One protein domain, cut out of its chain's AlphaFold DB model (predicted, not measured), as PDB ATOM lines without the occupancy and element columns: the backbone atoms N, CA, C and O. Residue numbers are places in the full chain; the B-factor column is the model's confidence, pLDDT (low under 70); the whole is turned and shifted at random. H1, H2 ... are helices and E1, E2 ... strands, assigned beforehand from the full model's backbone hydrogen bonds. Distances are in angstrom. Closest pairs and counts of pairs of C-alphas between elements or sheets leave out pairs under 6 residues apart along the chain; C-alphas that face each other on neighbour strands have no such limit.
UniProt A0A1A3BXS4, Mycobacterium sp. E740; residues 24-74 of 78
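What this domain is: This is residues 24 to 74 of the 78 residues of a protein of Mycobacterium sp. E740 (UniProt A0A1A3BXS4). Two helices, H1 and H2, make a wide V that is close to a right angle, joined at its corner by a tight link, and a small hairpin of two strands, E1 and E2, sits in the mouth of the V. The hairpin packs on H1 and comes near H2 at one place, while the chain between H2 and E1 leads back from the far end of H2 into the mouth, with residues 57 to 62 sticking out. The printed part has 51 residues with two named helices and two named strands, in the order H1, H2, E1, E2; the sheet has the order E1 - E2 and is antiparallel, and the class is mixed, helices and strands. The whole is compact, with a radius of gyration of the C-alphas of 10.8 A and spans of 29 by 24 by 14 A.

How they stand to each other: Residues 24 to 30 hold no named element and come before H1, residues 31 to 43. H2, residues 48 to 57, follows over a tight link of 4 residues. H1 and H2 are close but not clearly touching, about perpendicular at 78 degrees; their closest C-alphas, those of Arg 42 and Leu 48, are 7.0 A apart. In both helices each O i to N i+4 pair is within hydrogen-bond range. E1, residues 66 to 68, and E2, residues 71 to 73, form a hairpin, antiparallel with 140 degrees between their directions. N 66 and O 73 are 2.8 A apart and N 71 and O 68 are 3.0 A apart, both within hydrogen-bond range. The closest C-alphas of H1 and E1, those of Glu 38 and Val 67, are 5.8 A apart. Those of H1 and E2, Glu 38 and Arg 71, are 5.6 A apart. H2 and E1 have 1 pair of C-alphas within 8 A, Cys 51 and Val 68 at 7.5 A. H2 and E2 are apart.

Where its parts are: H1 has 13 residues and runs 18.1 A from C-alpha 31 at (82.178, 47.237, 39.794) to C-alpha 43. H2 has 10 residues and runs 14.3 A, ending at C-alpha 57 at (60.140, 63.844, 34.599). E1 measures 6.2 A and E2 6.4 A, each with 3 residues; E2 ends at C-alpha 73 at (71.131, 54.419, 40.552).

The domain as a whole: The two C-alphas farthest apart, those of Ala 32 and Ser 57, are 29.2 A apart. The printed part has no cut. The link from H2 to E1, 8 residues, is short, and no link is long. Residues 57 to 62, of which 57 belongs to H2, stand free. The mean pLDDT of the printed part is 94.2, and no printed residue is under 70.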
ATOM      1  N   ASP A  24      76.021  44.117  27.437       93.81
ATOM      2  CA  ASP A  24      77.113  43.463  28.184       93.81
ATOM      3  C   ASP A  24      77.830  44.399  29.173       93.81
ATOM      4  O   ASP A  24      78.263  43.980  30.240       93.81
ATOM      5  N   LEU A  25      77.943  45.687  28.826       95.31
ATOM      6  CA  LEU A  25      78.572  46.697  29.673       95.31
ATOM      7  C   LEU A  25      77.578  47.344  30.649       95.31
ATOM      8  O   LEU A  25      77.919  47.599  31.799       95.31
ATOM      9  N   PHE A  26      76.371  47.678  30.185       94.56
ATOM     10  CA  PHE A  26      75.384  48.414  30.989       94.56
ATOM     11  C   PHE A  26      74.603  47.527  31.968       94.56
ATOM     12  O   PHE A  26      74.154  48.042  32.992       94.56
ATOM     13  N   ASP A  27      74.507  46.229  31.679       91.06
ATOM     14  CA  ASP A  27      73.927  45.188  32.534       91.06
ATOM     15  C   ASP A  27      75.021  44.314  33.183       91.06
ATOM     16  O   ASP A  27      74.723  43.299  33.808       91.06
ATOM     17  N   GLY A  28      76.295  44.705  33.042       91.31
ATOM     18  CA  GLY A  28      77.431  44.011  33.641       91.31
ATOM     19  C   GLY A  28      77.366  44.002  35.172       91.31
ATOM     20  O   GLY A  28      76.961  44.976  35.810       91.31
ATOM     21  N   GLU A  29      77.788  42.893  35.776       90.62
ATOM     22  CA  GLU A  29      77.645  42.658  37.220       90.62
ATOM     23  C   GLU A  29      78.827  43.189  38.042       90.62
ATOM     24  O   GLU A  29      78.762  43.262  39.273       90.62
ATOM     25  N   THR A  30      79.933  43.565  37.390       94.75
ATOM     26  CA  THR A  30      81.146  43.970  38.101       94.75
ATOM     27  C   THR A  30      81.168  45.465  38.418       94.75
ATOM     28  O   THR A  30      80.630  46.319  37.708       94.75
ATOM     29  N   THR A  31      81.898  45.828  39.478       93.75
ATOM     30  CA  THR A  31      82.178  47.237  39.794       93.75
ATOM     31  C   THR A  31      82.900  47.950  38.646       93.75
ATOM     32  O   THR A  31      82.688  49.149  38.451       93.75
ATOM     33  N   ALA A  32      83.742  47.235  37.895       95.75
ATOM     34  CA  ALA A  32      84.468  47.786  36.757       95.75
ATOM     35  C   ALA A  32      83.516  48.137  35.604       95.75
ATOM     36  O   ALA A  32      83.586  49.258  35.096       95.75
ATOM     37  N   ASP A  33      82.582  47.241  35.273       95.56
ATOM     38  CA  ASP A  33      81.565  47.469  34.237       95.56
ATOM     39  C   ASP A  33      80.702  48.672  34.586       95.56
ATOM     40  O   ASP A  33      80.556  49.591  33.782       95.56
ATOM     41  N   ARG A  34      80.245  48.753  35.843       95.12
ATOM     42  CA  ARG A  34      79.505  49.912  36.353       95.12
ATOM     43  C   ARG A  34      80.268  51.221  36.143       95.12
ATOM     44  O   ARG A  34      79.698  52.183  35.632       95.12
ATOM     45  N   ILE A  35      81.542  51.284  36.544       96.69
ATOM     46  CA  ILE A  35      82.360  52.502  36.415       96.69
ATOM     47  C   ILE A  35      82.552  52.867  34.937       96.69
ATOM     48  O   ILE A  35      82.450  54.042  34.573       96.69
ATOM     49  N   ALA A  36      82.817  51.879  34.083       97.50
ATOM     50  CA  ALA A  36      83.011  52.082  32.653       97.50
ATOM     51  C   ALA A  36      81.717  52.541  31.956       97.50
ATOM     52  O   ALA A  36      81.742  53.521  31.208       97.50
ATOM     53  N   ALA A  37      80.581  51.910  32.257       97.44
ATOM     54  CA  ALA A  37      79.260  52.313  31.788       97.44
ATOM     55  C   ALA A  37      78.920  53.738  32.240       97.44
ATOM     56  O   ALA A  37      78.440  54.547  31.444       97.44
ATOM     57  N   GLU A  38      79.194  54.081  33.503       97.19
ATOM     58  CA  GLU A  38      78.899  55.404  34.052       97.19
ATOM     59  C   GLU A  38      79.717  56.505  33.365       97.19
ATOM     60  O   GLU A  38      79.149  57.531  32.981       97.19
ATOM     61  N   ARG A  39      81.021  56.281  33.146       97.56
ATOM     62  CA  ARG A  39      81.888  57.195  32.381       97.56
ATOM     63  C   ARG A  39      81.410  57.344  30.942       97.56
ATOM     64  O   ARG A  39      81.151  58.454  30.496       97.56
ATOM     65  N   LEU A  40      81.180  56.236  30.238       97.38
ATOM     66  CA  LEU A  40      80.674  56.256  28.863       97.38
ATOM     67  C   LEU A  40      79.343  57.020  28.755       97.38
ATOM     68  O   LEU A  40      79.155  57.840  27.856       97.38
ATOM     69  N   CYS A  41      78.425  56.783  29.694       97.69
ATOM     70  CA  CYS A  41      77.137  57.466  29.754       97.69
ATOM     71  C   CYS A  41      77.292  58.973  30.006       97.69
ATOM     72  O   CYS A  41      76.589  59.770  29.386       97.69
ATOM     73  N   ARG A  42      78.187  59.370  30.916       97.69
ATOM     74  CA  ARG A  42      78.393  60.772  31.305       97.69
ATOM     75  C   ARG A  42      79.166  61.574  30.261       97.69
ATOM     76  O   ARG A  42      78.811  62.726  30.025       97.69
ATOM     77  N   ASP A  43      80.180  60.971  29.654       97.31
ATOM     78  CA  ASP A  43      81.218  61.710  28.932       97.31
ATOM     79  C   ASP A  43      81.043  61.627  27.412       97.31
ATOM     80  O   ASP A  43      81.420  62.548  26.694       97.31
ATOM     81  N   ALA A  44      80.440  60.545  26.910       95.62
ATOM     82  CA  ALA A  44      80.386  60.262  25.476       95.62
ATOM     83  C   ALA A  44      78.967  60.075  24.920       95.62
ATOM     84  O   ALA A  44      78.812  59.935  23.710       95.62
ATOM     85  N   CYS A  45      77.920  60.060  25.754       97.75
ATOM     86  CA  CYS A  45      76.554  59.816  25.289       97.75
ATOM     87  C   CYS A  45      75.922  61.067  24.639       97.75
ATOM     88  O   CYS A  45      75.569  62.009  25.355       97.75
ATOM     89  N   PRO A  46      75.639  61.060  23.320       96.94
ATOM     90  CA  PRO A  46      74.974  62.172  22.631       96.94
ATOM     91  C   PRO A  46      73.560  62.444  23.165       96.94
ATOM     92  O   PRO A  46      73.092  63.578  23.209       96.94
ATOM     93  N   ALA A  47      72.875  61.393  23.621       96.88
ATOM     94  CA  ALA A  47      71.515  61.477  24.142       96.88
ATOM     95  C   ALA A  47      71.440  61.879  25.630       96.88
ATOM     96  O   ALA A  47      70.342  61.901  26.192       96.88
ATOM     97  N   LEU A  48      72.564  62.193  26.294       96.94
ATOM     98  CA  LEU A  48      72.608  62.409  27.747       96.94
ATOM     99  C   LEU A  48      71.646  63.507  28.218       96.94
ATOM    100  O   LEU A  48      70.952  63.333  29.220       96.94
ATOM    101  N   GLY A  49      71.561  64.622  27.487       95.94
ATOM    102  CA  GLY A  49      70.656  65.722  27.827       95.94
ATOM    103  C   GLY A  49      69.180  65.306  27.804       95.94
ATOM    104  O   GLY A  49      68.438  65.599  28.741       95.94
ATOM    105  N   ALA A  50      68.758  64.578  26.766       95.12
ATOM    106  CA  ALA A  50      67.393  64.057  26.657       95.12
ATOM    107  C   ALA A  50      67.111  62.976  27.712       95.12
ATOM    108  O   ALA A  50      66.063  63.003  28.356       95.12
ATOM    109  N   CYS A  51      68.080  62.088  27.956       95.75
ATOM    110  CA  CYS A  51      68.006  61.060  28.991       95.75
ATOM    111  C   CYS A  51      67.806  61.676  30.386       95.75
ATOM    112  O   CYS A  51      66.909  61.263  31.118       95.75
ATOM    113  N   ARG A  52      68.567  62.724  30.734       96.00
ATOM    114  CA  ARG A  52      68.420  63.451  32.008       96.00
ATOM    115  C   ARG A  52      67.036  64.073  32.170       96.00
ATOM    116  O   ARG A  52      66.439  63.922  33.232       96.00
ATOM    117  N   ARG A  53      66.519  64.741  31.130       95.38
ATOM    118  CA  ARG A  53      65.178  65.353  31.158       95.38
ATOM    119  C   ARG A  53      64.085  64.316  31.379       95.38
ATOM    120  O   ARG A  53      63.199  64.534  32.197       95.38
ATOM    121  N   TRP A  54      64.183  63.182  30.695       93.50
ATOM    122  CA  TRP A  54      63.245  62.080  30.864       93.50
ATOM    123  C   TRP A  54      63.306  61.477  32.269       93.50
ATOM    124  O   TRP A  54      62.292  61.415  32.949       93.50
ATOM    125  N   VAL A  55      64.488  61.114  32.774       93.62
ATOM    126  CA  VAL A  55      64.601  60.574  34.143       93.62
ATOM    127  C   VAL A  55      64.089  61.571  35.190       93.62
ATOM    128  O   VAL A  55      63.493  61.165  36.191       93.62
ATOM    129  N   ALA A  56      64.299  62.872  34.973       93.12
ATOM    130  CA  ALA A  56      63.801  63.917  35.860       93.12
ATOM    131  C   ALA A  56      62.268  64.046  35.844       93.12
ATOM    132  O   ALA A  56      61.700  64.352  36.894       93.12
ATOM    133  N   SER A  57      61.605  63.782  34.710       92.62
ATOM    134  CA  SER A  57      60.140  63.844  34.599       92.62
ATOM    135  C   SER A  57      59.428  62.635  35.213       92.62
ATOM    136  O   SER A  57      58.235  62.707  35.508       92.62
ATOM    137  N   LEU A  58      60.143  61.529  35.449       90.94
ATOM    138  CA  LEU A  58      59.572  60.337  36.068       90.94
ATOM    139  C   LEU A  58      59.382  60.508  37.590       90.94
ATOM    140  O   LEU A  58      60.305  60.967  38.288       90.94
ATOM    141  N   PRO A  59      58.239  60.046  38.147       89.81
ATOM    142  CA  PRO A  59      58.076  59.861  39.588       89.81
ATOM    143  C   PRO A  59      59.207  59.001  40.157       89.81
ATOM    144  O   PRO A  59      59.652  58.063  39.498       89.81
ATOM    145  N   LYS A  60      59.652  59.270  41.395       87.81
ATOM    146  CA  LYS A  60      60.793  58.559  42.010       87.81
ATOM    147  C   LYS A  60      60.660  57.031  41.947       87.81
ATOM    148  O   LYS A  60      61.644  56.364  41.666       87.81
ATOM    149  N   SER A  61      59.452  56.503  42.147       87.06
ATOM    150  CA  SER A  61      59.140  55.066  42.109       87.06
ATOM    151  C   SER A  61      59.214  54.428  40.719       87.06
ATOM    152  O   SER A  61      59.209  53.208  40.618       87.06
ATOM    153  N   ARG A  62      59.252  55.232  39.652       87.12
ATOM    154  CA  ARG A  62      59.331  54.776  38.257       87.12
ATOM    155  C   ARG A  62      60.676  55.084  37.607       87.12
ATOM    156  O   ARG A  62      60.830  54.872  36.409       87.12
ATOM    157  N   ARG A  63      61.632  55.640  38.357       89.44
ATOM    158  CA  ARG A  63      62.955  55.935  37.807       89.44
ATOM    159  C   ARG A  63      63.705  54.623  37.563       89.44
ATOM    160  O   ARG A  63      63.700  53.775  38.453       89.44
ATOM    161  N   PRO A  64      64.346  54.463  36.394       90.31
ATOM    162  CA  PRO A  64      65.157  53.288  36.115       90.31
ATOM    163  C   PRO A  64      66.341  53.189  37.085       90.31
ATOM    164  O   PRO A  64      66.886  54.206  37.525       90.31
ATOM    165  N   VAL A  65      66.713  51.949  37.396       90.94
ATOM    166  CA  VAL A  65      67.889  51.575  38.195       90.94
ATOM    167  C   VAL A  65      69.079  51.278  37.275       90.94
ATOM    168  O   VAL A  65      68.919  51.226  36.056       90.94
ATOM    169  N   GLY A  66      70.270  51.098  37.844       93.31
ATOM    170  CA  GLY A  66      71.498  50.881  37.082       93.31
ATOM    171  C   GLY A  66      72.089  52.186  36.544       93.31
ATOM    172  O   GLY A  66      71.851  53.270  37.085       93.31
ATOM    173  N   VAL A  67      72.911  52.097  35.498       96.38
ATOM    174  CA  VAL A  67      73.557  53.279  34.913       96.38
ATOM    175  C   VAL A  67      72.603  53.998  33.965       96.38
ATOM    176  O   VAL A  67      72.281  53.522  32.880       96.38
ATOM    177  N   VAL A  68      72.195  55.205  34.350       95.44
ATOM    178  CA  VAL A  68      71.267  56.030  33.575       95.44
ATOM    179  C   VAL A  68      71.506  57.515  33.847       95.44
ATOM    180  O   VAL A  68      71.917  57.910  34.936       95.44
ATOM    181  N   ALA A  69      71.254  58.376  32.858       95.62
ATOM    182  CA  ALA A  69      71.405  59.832  32.989       95.62
ATOM    183  C   ALA A  69      72.812  60.290  33.457       95.62
ATOM    184  O   ALA A  69      72.970  61.378  34.027       95.62
ATOM    185  N   GLY A  70      73.836  59.476  33.175       96.44
ATOM    186  CA  GLY A  70      75.232  59.710  33.548       96.44
ATOM    187  C   GLY A  70      75.545  59.413  35.014       96.44
ATOM    188  O   GLY A  70      76.461  60.024  35.553       96.44
ATOM    189  N   ARG A  71      74.765  58.561  35.687       95.56
ATOM    190  CA  ARG A  71      75.022  58.134  37.070       95.56
ATOM    191  C   ARG A  71      74.535  56.713  37.325       95.56
ATOM    192  O   ARG A  71      73.606  56.259  36.664       95.56
ATOM    193  N   PHE A  72      75.110  56.050  38.321       94.88
ATOM    194  CA  PHE A  72      74.556  54.805  38.848       94.88
ATOM    195  C   PHE A  72      73.413  55.088  39.835       94.88
ATOM    196  O   PHE A  72      73.555  55.900  40.751       94.88
ATOM    197  N   VAL A  73      72.274  54.428  39.637       92.50
ATOM    198  CA  VAL A  73      71.131  54.419  40.552       92.50
ATOM    199  C   VAL A  73      71.043  53.032  41.169       92.50
ATOM    200  O   VAL A  73      70.807  52.053  40.464       92.50
ATOM    201  N   ASP A  74      71.232  52.959  42.484       86.62
ATOM    202  CA  ASP A  74      71.158  51.697  43.210       86.62
ATOM    203  C   ASP A  74      69.739  51.106  43.101       86.62
ATOM    204  O   ASP A  74      68.757  51.828  43.342       86.62
TER     205      ASP A  74